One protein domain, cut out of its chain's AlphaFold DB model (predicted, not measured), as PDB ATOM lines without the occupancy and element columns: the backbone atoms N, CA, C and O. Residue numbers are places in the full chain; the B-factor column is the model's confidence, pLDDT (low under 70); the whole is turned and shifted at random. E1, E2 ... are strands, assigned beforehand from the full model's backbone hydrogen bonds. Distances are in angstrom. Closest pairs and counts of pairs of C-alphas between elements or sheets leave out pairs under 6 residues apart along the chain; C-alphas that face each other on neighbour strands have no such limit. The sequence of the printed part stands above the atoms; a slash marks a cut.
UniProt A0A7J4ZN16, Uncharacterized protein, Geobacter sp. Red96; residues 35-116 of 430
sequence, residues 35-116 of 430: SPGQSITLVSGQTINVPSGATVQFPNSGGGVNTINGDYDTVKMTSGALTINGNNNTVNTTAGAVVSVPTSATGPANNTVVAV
ATOM      1  N   SER A  35     187.365 197.832 280.719       88.44
ATOM      2  CA  SER A  35     186.633 198.429 281.840       88.44
ATOM      3  C   SER A  35     187.589 199.009 282.895       88.44
ATOM      4  O   SER A  35     188.742 198.575 282.975       88.44
ATOM      5  N   PRO A  36     187.136 199.951 283.746       91.31
ATOM      6  CA  PRO A  36     187.930 200.455 284.867       91.31
ATOM      7  C   PRO A  36     188.509 199.338 285.744       91.31
ATOM      8  O   PRO A  36     187.813 198.391 286.101       91.31
ATOM      9  N   GLY A  37     189.792 199.455 286.093       89.88
ATOM     10  CA  GLY A  37     190.535 198.466 286.879       89.88
ATOM     11  C   GLY A  37     191.133 197.308 286.074       89.88
ATOM     12  O   GLY A  37     191.816 196.471 286.660       89.88
ATOM     13  N   GLN A  38     190.906 197.241 284.759       93.94
ATOM     14  CA  GLN A  38     191.488 196.210 283.898       93.94
ATOM     15  C   GLN A  38     192.803 196.662 283.259       93.94
ATOM     16  O   GLN A  38     193.023 197.848 283.000       93.94
ATOM     17  N   SER A  39     193.649 195.686 282.942       93.31
ATOM     18  CA  SER A  39     194.831 195.866 282.108       93.31
ATOM     19  C   SER A  39     194.957 194.738 281.086       93.31
ATOM     20  O   SER A  39     194.450 193.633 281.287       93.31
ATOM     21  N   ILE A  40     195.621 195.024 279.969       93.81
ATOM     22  CA  ILE A  40     195.936 194.042 278.931       93.81
ATOM     23  C   ILE A  40     197.304 194.339 278.324       93.81
ATOM     24  O   ILE A  40     197.643 195.494 278.067       93.81
ATOM     25  N   THR A  41     198.085 193.296 278.064       92.25
ATOM     26  CA  THR A  41     199.269 193.389 277.207       92.25
ATOM     27  C   THR A  41     198.826 193.220 275.764       92.25
ATOM     28  O   THR A  41     198.276 192.180 275.406       92.25
ATOM     29  N   LEU A  42     199.052 194.240 274.940       89.38
ATOM     30  CA  LEU A  42     198.641 194.207 273.547       89.38
ATOM     31  C   LEU A  42     199.489 193.226 272.738       89.38
ATOM     32  O   LEU A  42     200.717 193.222 272.838       89.38
ATOM     33  N   VAL A  43     198.841 192.448 271.877       86.56
ATOM     34  CA  VAL A  43     199.510 191.676 270.821       86.56
ATOM     35  C   VAL A  43     199.530 192.457 269.503       86.56
ATOM     36  O   VAL A  43     198.777 193.409 269.316       86.56
ATOM     37  N   SER A  44     200.414 192.073 268.583       82.56
ATOM     38  CA  SER A  44     200.570 192.720 267.270       82.56
ATOM     39  C   SER A  44     199.237 192.800 266.509       82.56
ATOM     40  O   SER A  44     198.552 191.789 266.366       82.56
ATOM     41  N   GLY A  45     198.864 193.992 266.031       83.81
ATOM     42  CA  GLY A  45     197.607 194.249 265.316       83.81
ATOM     43  C   GLY A  45     196.374 194.414 266.214       83.81
ATOM     44  O   GLY A  45     195.283 194.674 265.706       83.81
ATOM     45  N   GLN A  46     196.514 194.271 267.535       89.19
ATOM     46  CA  GLN A  46     195.387 194.390 268.453       89.19
ATOM     47  C   GLN A  46     194.928 195.841 268.584       89.19
ATOM     48  O   GLN A  46     195.730 196.753 268.778       89.19
ATOM     49  N   THR A  47     193.611 196.031 268.537       91.94
ATOM     50  CA  THR A  47     192.956 197.321 268.751       91.94
ATOM     51  C   THR A  47     192.013 197.213 269.941       91.94
ATOM     52  O   THR A  47     191.218 196.273 270.018       91.94
ATOM     53  N   ILE A  48     192.096 198.164 270.867       93.06
ATOM     54  CA  ILE A  48     191.221 198.231 272.039       93.06
ATOM     55  C   ILE A  48     190.639 199.627 272.219       93.06
ATOM     56  O   ILE A  48     191.281 200.627 271.897       93.06
ATOM     57  N   ASN A  49     189.440 199.680 272.789       93.88
ATOM     58  CA  ASN A  49     188.794 200.921 273.183       93.88
ATOM     59  C   ASN A  49     188.960 201.149 274.686       93.88
ATOM     60  O   ASN A  49     188.702 200.254 275.495       93.88
ATOM     61  N   VAL A  50     189.361 202.358 275.069       92.31
ATOM     62  CA  VAL A  50     189.610 202.738 276.462       92.31
ATOM     63  C   VAL A  50     188.990 204.100 276.796       92.31
ATOM     64  O   VAL A  50     188.881 204.966 275.921       92.31
ATOM     65  N   PRO A  51     188.544 204.317 278.044       92.31
ATOM     66  CA  PRO A  51     188.068 205.625 278.484       92.31
ATOM     67  C   PRO A  51     189.230 206.604 278.712       92.31
ATOM     68  O   PRO A  51     190.401 206.215 278.759       92.31
ATOM     69  N   SER A  52     188.897 207.885 278.883       88.75
ATOM     70  CA  SER A  52     189.852 208.902 279.345       88.75
ATOM     71  C   SER A  52     190.481 208.492 280.685       88.75
ATOM     72  O   SER A  52     189.823 207.928 281.558       88.75
ATOM     73  N   GLY A  53     191.763 208.802 280.861       87.44
ATOM     74  CA  GLY A  53     192.579 208.437 282.019       87.44
ATOM     75  C   GLY A  53     193.315 207.102 281.875       87.44
ATOM     76  O   GLY A  53     194.160 206.796 282.715       87.44
ATOM     77  N   ALA A  54     193.041 206.316 280.826       90.75
ATOM     78  CA  ALA A  54     193.796 205.100 280.540       90.75
ATOM     79  C   ALA A  54     195.283 205.399 280.297       90.75
ATOM     80  O   ALA A  54     195.646 206.438 279.737       90.75
ATOM     81  N   THR A  55     196.145 204.471 280.708       90.50
ATOM     82  CA  THR A  55     197.591 204.553 280.517       90.50
ATOM     83  C   THR A  55     198.084 203.481 279.555       90.50
ATOM     84  O   THR A  55     197.611 202.349 279.573       90.50
ATOM     85  N   VAL A  56     199.057 203.834 278.719       87.88
ATOM     86  CA  VAL A  56     199.787 202.918 277.837       87.88
ATOM     87  C   VAL A  56     201.235 202.884 278.308       87.88
ATOM     88  O   VAL A  56     201.940 203.884 278.207       87.88
ATOM     89  N   GLN A  57     201.671 201.753 278.850       88.56
ATOM     90  CA  GLN A  57     203.042 201.522 279.294       88.56
ATOM     91  C   GLN A  57     203.819 200.766 278.215       88.56
ATOM     92  O   GLN A  57     203.393 199.702 277.765       88.56
ATOM     93  N   PHE A  58     204.964 201.307 277.803       80.94
ATOM     94  CA  PHE A  58     205.766 200.735 276.721       80.94
ATOM     95  C   PHE A  58     206.718 199.648 277.247       80.94
ATOM     96  O   PHE A  58     207.280 199.808 278.333       80.94
ATOM     97  N   PRO A  59     206.942 198.554 276.493       70.00
ATOM     98  CA  PRO A  59     207.741 197.418 276.956       70.00
ATOM     99  C   PRO A  59     209.240 197.734 277.089       70.00
ATOM    100  O   PRO A  59     209.944 196.997 277.767       70.00
ATOM    101  N   ASN A  60     209.729 198.828 276.484       61.53
ATOM    102  CA  ASN A  60     211.119 199.290 276.559       61.53
ATOM    103  C   ASN A  60     211.176 200.828 276.573       61.53
ATOM    104  O   ASN A  60     210.433 201.479 275.840       61.53
ATOM    105  N   SER A  61     212.119 201.415 277.317       48.06
ATOM    106  CA  SER A  61     212.339 202.872 277.433       48.06
ATOM    107  C   SER A  61     212.729 203.592 276.127       48.06
ATOM    108  O   SER A  61     212.852 204.814 276.128       48.06
ATOM    109  N   GLY A  62     212.900 202.859 275.018       48.31
ATOM    110  CA  GLY A  62     213.170 203.393 273.674       48.31
ATOM    111  C   GLY A  62     212.058 203.163 272.640       48.31
ATOM    112  O   GLY A  62     212.184 203.628 271.511       48.31
ATOM    113  N   GLY A  63     210.975 202.457 272.990       51.19
ATOM    114  CA  GLY A  63     209.814 202.263 272.116       51.19
ATOM    115  C   GLY A  63     208.846 203.433 272.256       51.19
ATOM    116  O   GLY A  63     207.900 203.356 273.033       51.19
ATOM    117  N   GLY A  64     209.139 204.543 271.581       54.75
ATOM    118  CA  GLY A  64     208.308 205.744 271.623       54.75
ATOM    119  C   GLY A  64     206.931 205.553 270.977       54.75
ATOM    120  O   GLY A  64     206.717 204.663 270.156       54.75
ATOM    121  N   VAL A  65     205.999 206.432 271.346       58.12
ATOM    122  CA  VAL A  65     204.710 206.597 270.662       58.12
ATOM    123  C   VAL A  65     204.970 206.942 269.199       58.12
ATOM    124  O   VAL A  65     205.633 207.939 268.918       58.12
ATOM    125  N   ASN A  66     204.431 206.150 268.271       56.88
ATOM    126  CA  ASN A  66     204.663 206.382 266.845       56.88
ATOM    127  C   ASN A  66     203.843 207.568 266.318       56.88
ATOM    128  O   ASN A  66     204.323 208.326 265.480       56.88
ATOM    129  N   THR A  67     202.604 207.751 266.790       62.00
ATOM    130  CA  THR A  67     201.745 208.901 266.442       62.00
ATOM    131  C   THR A  67     200.569 208.991 267.418       62.00
ATOM    132  O   THR A  67     200.065 207.957 267.865       62.00
ATOM    133  N   ILE A  68     200.102 210.210 267.706       65.06
ATOM    134  CA  ILE A  68     198.815 210.470 268.363       65.06
ATOM    135  C   ILE A  68     197.995 211.367 267.443       65.06
ATOM    136  O   ILE A  68     198.455 212.449 267.087       65.06
ATOM    137  N   ASN A  69     196.796 210.918 267.080       62.81
ATOM    138  CA  ASN A  69     195.836 211.703 266.305       62.81
ATOM    139  C   ASN A  69     194.565 211.900 267.146       62.81
ATOM    140  O   ASN A  69     193.969 210.912 267.582       62.81
ATOM    141  N   GLY A  70     194.166 213.153 267.383       62.22
ATOM    142  CA  GLY A  70     193.008 213.521 268.209       62.22
ATOM    143  C   GLY A  70     193.029 214.997 268.619       62.22
ATOM    144  O   GLY A  70     193.937 215.728 268.221       62.22
ATOM    145  N   ASP A  71     192.043 215.431 269.409       61.16
ATOM    146  CA  ASP A  71     192.019 216.776 269.998       61.16
ATOM    147  C   ASP A  71     193.250 216.954 270.910       61.16
ATOM    148  O   ASP A  71     193.370 216.326 271.959       61.16
ATOM    149  N   TYR A  72     194.201 217.783 270.472       53.06
ATOM    150  CA  TYR A  72     195.597 217.846 270.934       53.06
ATOM    151  C   TYR A  72     195.841 218.290 272.397       53.06
ATOM    152  O   TYR A  72     196.993 218.498 272.776       53.06
ATOM    153  N   ASP A  73     194.814 218.441 273.235       52.75
ATOM    154  CA  ASP A  73     194.920 219.161 274.519       52.75
ATOM    155  C   ASP A  73     195.281 218.282 275.741       52.75
ATOM    156  O   ASP A  73     195.250 218.731 276.885       52.75
ATOM    157  N   THR A  74     195.604 216.996 275.555       55.62
ATOM    158  CA  THR A  74     195.421 216.043 276.668       55.62
ATOM    159  C   THR A  74     196.395 214.863 276.764       55.62
ATOM    160  O   THR A  74     196.098 213.846 277.398       55.62
ATOM    161  N   VAL A  75     197.607 214.978 276.229       60.00
ATOM    162  CA  VAL A  75     198.603 213.891 276.260       60.00
ATOM    163  C   VAL A  75     199.739 214.230 277.224       60.00
ATOM    164  O   VAL A  75     200.553 215.108 276.950       60.00
ATOM    165  N   LYS A  76     199.842 213.500 278.344       65.00
ATOM    166  CA  LYS A  76     200.974 213.624 279.275       65.00
ATOM    167  C   LYS A  76     201.821 212.356 279.241       65.00
ATOM    168  O   LYS A  76     201.368 211.286 279.640       65.00
ATOM    169  N   MET A  77     203.067 212.493 278.793       69.19
ATOM    170  CA  MET A  77     204.088 211.454 278.931       69.19
ATOM    171  C   MET A  77     204.721 211.575 280.317       69.19
ATOM    172  O   MET A  77     205.177 212.647 280.711       69.19
ATOM    173  N   THR A  78     204.732 210.498 281.093       68.38
ATOM    174  CA  THR A  78     205.435 210.448 282.381       68.38
ATOM    175  C   THR A  78     206.123 209.096 282.489       68.38
ATOM    176  O   THR A  78     205.467 208.062 282.501       68.38
ATOM    177  N   SER A  79     207.456 209.104 282.545       66.50
ATOM    178  CA  SER A  79     208.262 207.942 282.949       66.50
ATOM    179  C   SER A  79     207.950 206.628 282.205       66.50
ATOM    180  O   SER A  79     207.753 205.595 282.837       66.50
ATOM    181  N   GLY A  80     207.886 206.646 280.868       71.19
ATOM    182  CA  GLY A  80     207.639 205.430 280.071       71.19
ATOM    183  C   GLY A  80     206.176 204.970 280.017       71.19
ATOM    184  O   GLY A  80     205.891 203.897 279.485       71.19
ATOM    185  N   ALA A  81     205.252 205.786 280.526       80.00
ATOM    186  CA  ALA A  81     203.821 205.620 280.342       80.00
ATOM    187  C   ALA A  81     203.203 206.869 279.700       80.00
ATOM    188  O   ALA A  81     203.578 208.010 279.995       80.00
ATOM    189  N   LEU A  82     202.238 206.632 278.821       85.94
ATOM    190  CA  LEU A  82     201.399 207.645 278.206       85.94
ATOM    191  C   LEU A  82     200.026 207.634 278.874       85.94
ATOM    192  O   LEU A  82     199.361 206.605 278.831       85.94
ATOM    193  N   THR A  83     199.564 208.758 279.420       87.19
ATOM    194  CA  THR A  83     198.161 208.902 279.846       87.19
ATOM    195  C   THR A  83     197.340 209.547 278.735       87.19
ATOM    196  O   THR A  83     197.681 210.632 278.258       87.19
ATOM    197  N   ILE A  84     196.246 208.892 278.354       87.00
ATOM    198  CA  ILE A  84     195.281 209.385 277.372       87.00
ATOM    199  C   ILE A  84     194.243 210.210 278.122       87.00
ATOM    200  O   ILE A  84     193.442 209.633 278.852       87.00
ATOM    201  N   ASN A  85     194.228 211.533 277.963       84.56
ATOM    202  CA  ASN A  85     193.110 212.339 278.454       84.56
ATOM    203  C   ASN A  85     192.216 212.783 277.281       84.56
ATOM    204  O   ASN A  85     192.656 212.864 276.131       84.56
ATOM    205  N   GLY A  86     190.949 213.059 277.569       83.50
ATOM    206  CA  GLY A  86     189.976 213.452 276.552       83.50
ATOM    207  C   GLY A  86     189.368 212.262 275.805       83.50
ATOM    208  O   GLY A  86     189.390 211.123 276.274       83.50
ATOM    209  N   ASN A  87     188.775 212.555 274.651       84.56
ATOM    210  CA  ASN A  87     187.894 211.655 273.913       84.56
ATOM    211  C   ASN A  87     188.344 211.527 272.454       84.56
ATOM    212  O   ASN A  87     188.923 212.462 271.908       84.56
ATOM    213  N   ASN A  88     188.002 210.411 271.804       87.06
ATOM    214  CA  ASN A  88     188.244 210.178 270.371       87.06
ATOM    215  C   ASN A  88     189.726 210.227 269.952       87.06
ATOM    216  O   ASN A  88     190.038 210.478 268.788       87.06
ATOM    217  N   ASN A  89     190.651 209.965 270.877       85.88
ATOM    218  CA  ASN A  89     192.070 209.866 270.553       85.88
ATOM    219  C   ASN A  89     192.393 208.510 269.934       85.88
ATOM    220  O   ASN A  89     191.862 207.486 270.359       85.88
ATOM    221  N   THR A  90     193.337 208.489 268.995       88.69
ATOM    222  CA  THR A  90     193.978 207.259 268.517       88.69
ATOM    223  C   THR A  90     195.447 207.251 268.914       88.69
ATOM    224  O   THR A  90     196.204 208.148 268.536       88.69
ATOM    225  N   VAL A  91     195.852 206.225 269.661       87.06
ATOM    226  CA  VAL A  91     197.236 205.994 270.084       87.06
ATOM    227  C   VAL A  91     197.795 204.783 269.352       87.06
ATOM    228  O   VAL A  91     197.348 203.659 269.576       87.06
ATOM    229  N   ASN A  92     198.822 205.008 268.532       86.00
ATOM    230  CA  ASN A  92     199.581 203.935 267.895       86.00
ATOM    231  C   ASN A  92     200.778 203.546 268.775       86.00
ATOM    232  O   ASN A  92     201.686 204.352 269.002       86.00
ATOM    233  N   THR A  93     200.784 202.303 269.254       85.38
ATOM    234  CA  THR A  93     201.824 201.710 270.111       85.38
ATOM    235  C   THR A  93     202.366 200.412 269.505       85.38
ATOM    236  O   THR A  93     201.917 199.990 268.445       85.38
ATOM    237  N   THR A  94     203.346 199.773 270.142       82.12
ATOM    238  CA  THR A  94     203.925 198.493 269.710       82.12
ATOM    239  C   THR A  94     203.300 197.302 270.440       82.12
ATOM    240  O   THR A  94     202.734 197.435 271.530       82.12
ATOM    241  N   ALA A  95     203.413 196.109 269.849       83.56
ATOM    242  CA  ALA A  95     203.103 194.865 270.547       83.56
ATOM    243  C   ALA A  95     203.935 194.747 271.838       83.56
ATOM    244  O   ALA A  95     205.109 195.118 271.872       83.56
ATOM    245  N   GLY A  96     203.326 194.234 272.906       85.44
ATOM    246  CA  GLY A  96     203.915 194.167 274.244       85.44
ATOM    247  C   GLY A  96     203.628 195.387 275.125       85.44
ATOM    248  O   GLY A  96     203.906 195.330 276.321       85.44
ATOM    249  N   ALA A  97     203.047 196.467 274.588       88.12
ATOM    250  CA  ALA A  97     202.579 197.580 275.410       88.12
ATOM    251  C   ALA A  97     201.442 197.141 276.340       88.12
ATOM    252  O   ALA A  97     200.520 196.439 275.923       88.12
ATOM    253  N   VAL A  98     201.499 197.566 277.599       91.50
ATOM    254  CA  VAL A  98     200.458 197.285 278.590       91.50
ATOM    255  C   VAL A  98     199.515 198.471 278.647       91.50
ATOM    256  O   VAL A  98     199.925 199.575 278.999       91.50
ATOM    257  N   VAL A  99     198.245 198.252 278.326       93.31
ATOM    258  CA  VAL A  99     197.209 199.273 278.469       93.31
ATOM    259  C   VAL A  99     196.426 199.003 279.734       93.31
ATOM    260  O   VAL A  99     195.905 197.906 279.912       93.31
ATOM    261  N   SER A 100     196.365 199.993 280.618       93.44
ATOM    262  CA  SER A 100     195.682 199.902 281.906       93.44
ATOM    263  C   SER A 100     194.643 201.003 282.035       93.44
ATOM    264  O   SER A 100     194.920 202.167 281.758       93.44
ATOM    265  N   VAL A 101     193.444 200.652 282.489       93.19
ATOM    266  CA  VAL A 101     192.390 201.620 282.791       93.19
ATOM    267  C   VAL A 101     192.325 201.789 284.309       93.19
ATOM    268  O   VAL A 101     192.031 200.814 285.004       93.19
ATOM    269  N   PRO A 102     192.591 202.984 284.869       92.44
ATOM    270  CA  PRO A 102     192.514 203.173 286.313       92.44
ATOM    271  C   PRO A 102     191.079 202.952 286.808       92.44
ATOM    272  O   PRO A 102     190.112 203.197 286.089       92.44
ATOM    273  N   THR A 103     190.921 202.521 288.061       91.31
ATOM    274  CA  THR A 103     189.594 202.319 288.679       91.31
ATOM    275  C   THR A 103     188.782 203.612 288.784       91.31
ATOM    276  O   THR A 103     187.561 203.559 288.879       91.31
ATOM    277  N   SER A 104     189.448 204.770 288.737       88.94
ATOM    278  CA  SER A 104     188.843 206.103 288.724       88.94
ATOM    279  C   SER A 104     188.442 206.601 287.330       88.94
ATOM    280  O   SER A 104     187.913 207.709 287.225       88.94
ATOM    281  N   ALA A 105     188.698 205.838 286.260       86.50
ATOM    282  CA  ALA A 105     188.316 206.243 284.912       86.50
ATOM    283  C   ALA A 105     186.788 206.339 284.794       86.50
ATOM    284  O   ALA A 105     186.062 205.393 285.097       86.50
ATOM    285  N   THR A 106     186.307 207.489 284.329       78.12
ATOM    286  CA  THR A 106     184.887 207.760 284.097       78.12
ATOM    287  C   THR A 106     184.697 208.267 282.668       78.12
ATOM    288  O   THR A 106     185.583 208.914 282.111       78.12
ATOM    289  N   GLY A 107     183.556 207.946 282.054       79.25
ATOM    290  CA  GLY A 107     183.238 208.339 280.678       79.25
ATOM    291  C   GLY A 107     183.281 207.190 279.660       79.25
ATOM    292  O   GLY A 107     183.608 206.052 280.007       79.25
ATOM    293  N   PRO A 108     182.882 207.461 278.405       82.62
ATOM    294  CA  PRO A 108     182.807 206.448 277.356       82.62
ATOM    295  C   PRO A 108     184.202 205.973 276.924       82.62
ATOM    296  O   PRO A 108     185.150 206.754 276.877       82.62
ATOM    297  N   ALA A 109     184.323 204.697 276.549       81.38
ATOM    298  CA  ALA A 109     185.542 204.154 275.951       81.38
ATOM    299  C   ALA A 109     185.600 204.475 274.453       81.38
ATOM    300  O   ALA A 109     185.360 203.619 273.606       81.38
ATOM    301  N   ASN A 110     185.857 205.739 274.134       87.56
ATOM    302  CA  ASN A 110     185.932 206.237 272.762       87.56
ATOM    303  C   ASN A 110     187.360 206.594 272.327       87.56
ATOM    304  O   ASN A 110     187.542 207.105 271.227       87.56
ATOM    305  N   ASN A 111     188.374 206.324 273.153       89.62
ATOM    306  CA  ASN A 111     189.763 206.382 272.720       89.62
ATOM    307  C   ASN A 111     190.188 205.009 272.205       89.62
ATOM    308  O   ASN A 111     189.877 203.993 272.821       89.62
ATOM    309  N   THR A 112     190.926 204.986 271.105       91.69
ATOM    310  CA  THR A 112     191.421 203.768 270.468       91.69
ATOM    311  C   THR A 112     192.917 203.630 270.729       91.69
ATOM    312  O   THR A 112     193.686 204.549 270.448       91.69
ATOM    313  N   VAL A 113     193.352 202.479 271.238       90.31
ATOM    314  CA  VAL A 113     194.773 202.119 271.304       90.31
ATOM    315  C   VAL A 113     195.023 200.965 270.350       90.31
ATOM    316  O   VAL A 113     194.397 199.911 270.464       90.31
ATOM    317  N   VAL A 114     195.941 201.175 269.412       89.69
ATOM    318  CA  VAL A 114     196.305 200.211 268.376       89.69
ATOM    319  C   VAL A 114     197.748 199.786 268.606       89.69
ATOM    320  O   VAL A 114     198.658 200.611 268.515       89.69
ATOM    321  N   ALA A 115     197.981 198.502 268.872       86.75
ATOM    322  CA  ALA A 115     199.307 197.927 268.707       86.75
ATOM    323  C   ALA A 115     199.541 197.716 267.212       86.75
ATOM    324  O   ALA A 115     198.994 196.788 266.616       86.75
ATOM    325  N   VAL A 116     200.331 198.596 266.593       79.25
ATOM    326  CA  VAL A 116     200.655 198.478 265.170       79.25
ATOM    327  C   VAL A 116     201.317 197.130 264.917       79.25
ATOM    328  O   VAL A 116     202.064 196.628 265.764       79.25
TER     329      VAL A 116
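This is residues 35 to 116 of the 430 residues of an uncharacterized protein of Geobacter sp. Red96 (UniProt A0A7J4ZN16). Two small twisted sheets of short strands lie face to face as a sandwich, E1, E8, E3, E6 and E5 in one layer and E2, E9, E7 and E4 in the other, with the strands of the two layers nearly aligned, at 16 degrees. The chain passes from one layer to the other at each link but E5 to E6, and it makes a jelly roll, one long hairpin wound over both sheets, with E2 paired to E9, E3 to E8, E4 to E7 and E5 to E6. The printed part has 82 residues with nine named strands, E1 to E9 in chain order, and no named helix; the class is all strand, though under half of the residues, 33 of 82, are in named elements. The first sheet, in the order E1, E8, E3, E6, E5, is antiparallel throughout, and the second, E2, E9, E7, E4, is mixed. The whole is compact, with a radius of gyration of the C-alphas of 11.2 A, and rounded, spanning 30 by 25 by 24 A.

Find C-alpha 39 at (194.831, 195.866, 282.108); there E1 begins, residues 39 to 41, 7.1 A long. Next come E2, residues 47 to 50, 10.0 A; E3, residues 55 to 57, 6.4 A; and E4, residues 67 to 69, 6.5 A. Look for E5 at residues 75 to 78, 9.8 A, starting from C-alpha 75 at (198.603, 213.891, 276.260), and for E6 at residues 81 to 84, 9.8 A. E7, residues 90 to 93, measures 9.7 A, and E8, residues 98 to 100, 6.4 A. E9, residues 111 to 115, is 13.4 A long and ends at C-alpha 115, (199.307, 197.927, 268.707).

Start at edge strand E1: its antiparallel neighbour is E8, with N 40 and O 99 at 2.9 A. E8 and E3 are antiparallel, with N 55 and O 100 at 2.8 A, as are E3 and E6, with N 56 and O 82 at 2.8 A. E5, the other edge strand, forms a hairpin with E6; check N 78 and O 81 at 3.0 A. In the second sheet E2 and E9 are antiparallel, with N 48 and O 113 at 2.9 A. E9 and E7 are parallel at 23 degrees, with N 91 and O 112 at 2.8 A. E7 and E4 are antiparallel, with N 90 and O 69 at 2.9 A. Between the sheets, the closest C-alphas of E6 and E9 are those of Ile 84 and Asn 111, 7.8 A apart.

The C-alphas of Gly 62 and Gly 107, the two farthest apart, are 31.1 A from each other. The printed part has no cut and no long link. Residues 60 to 79 have pLDDT under 70; the mean of the printed part is 80.4.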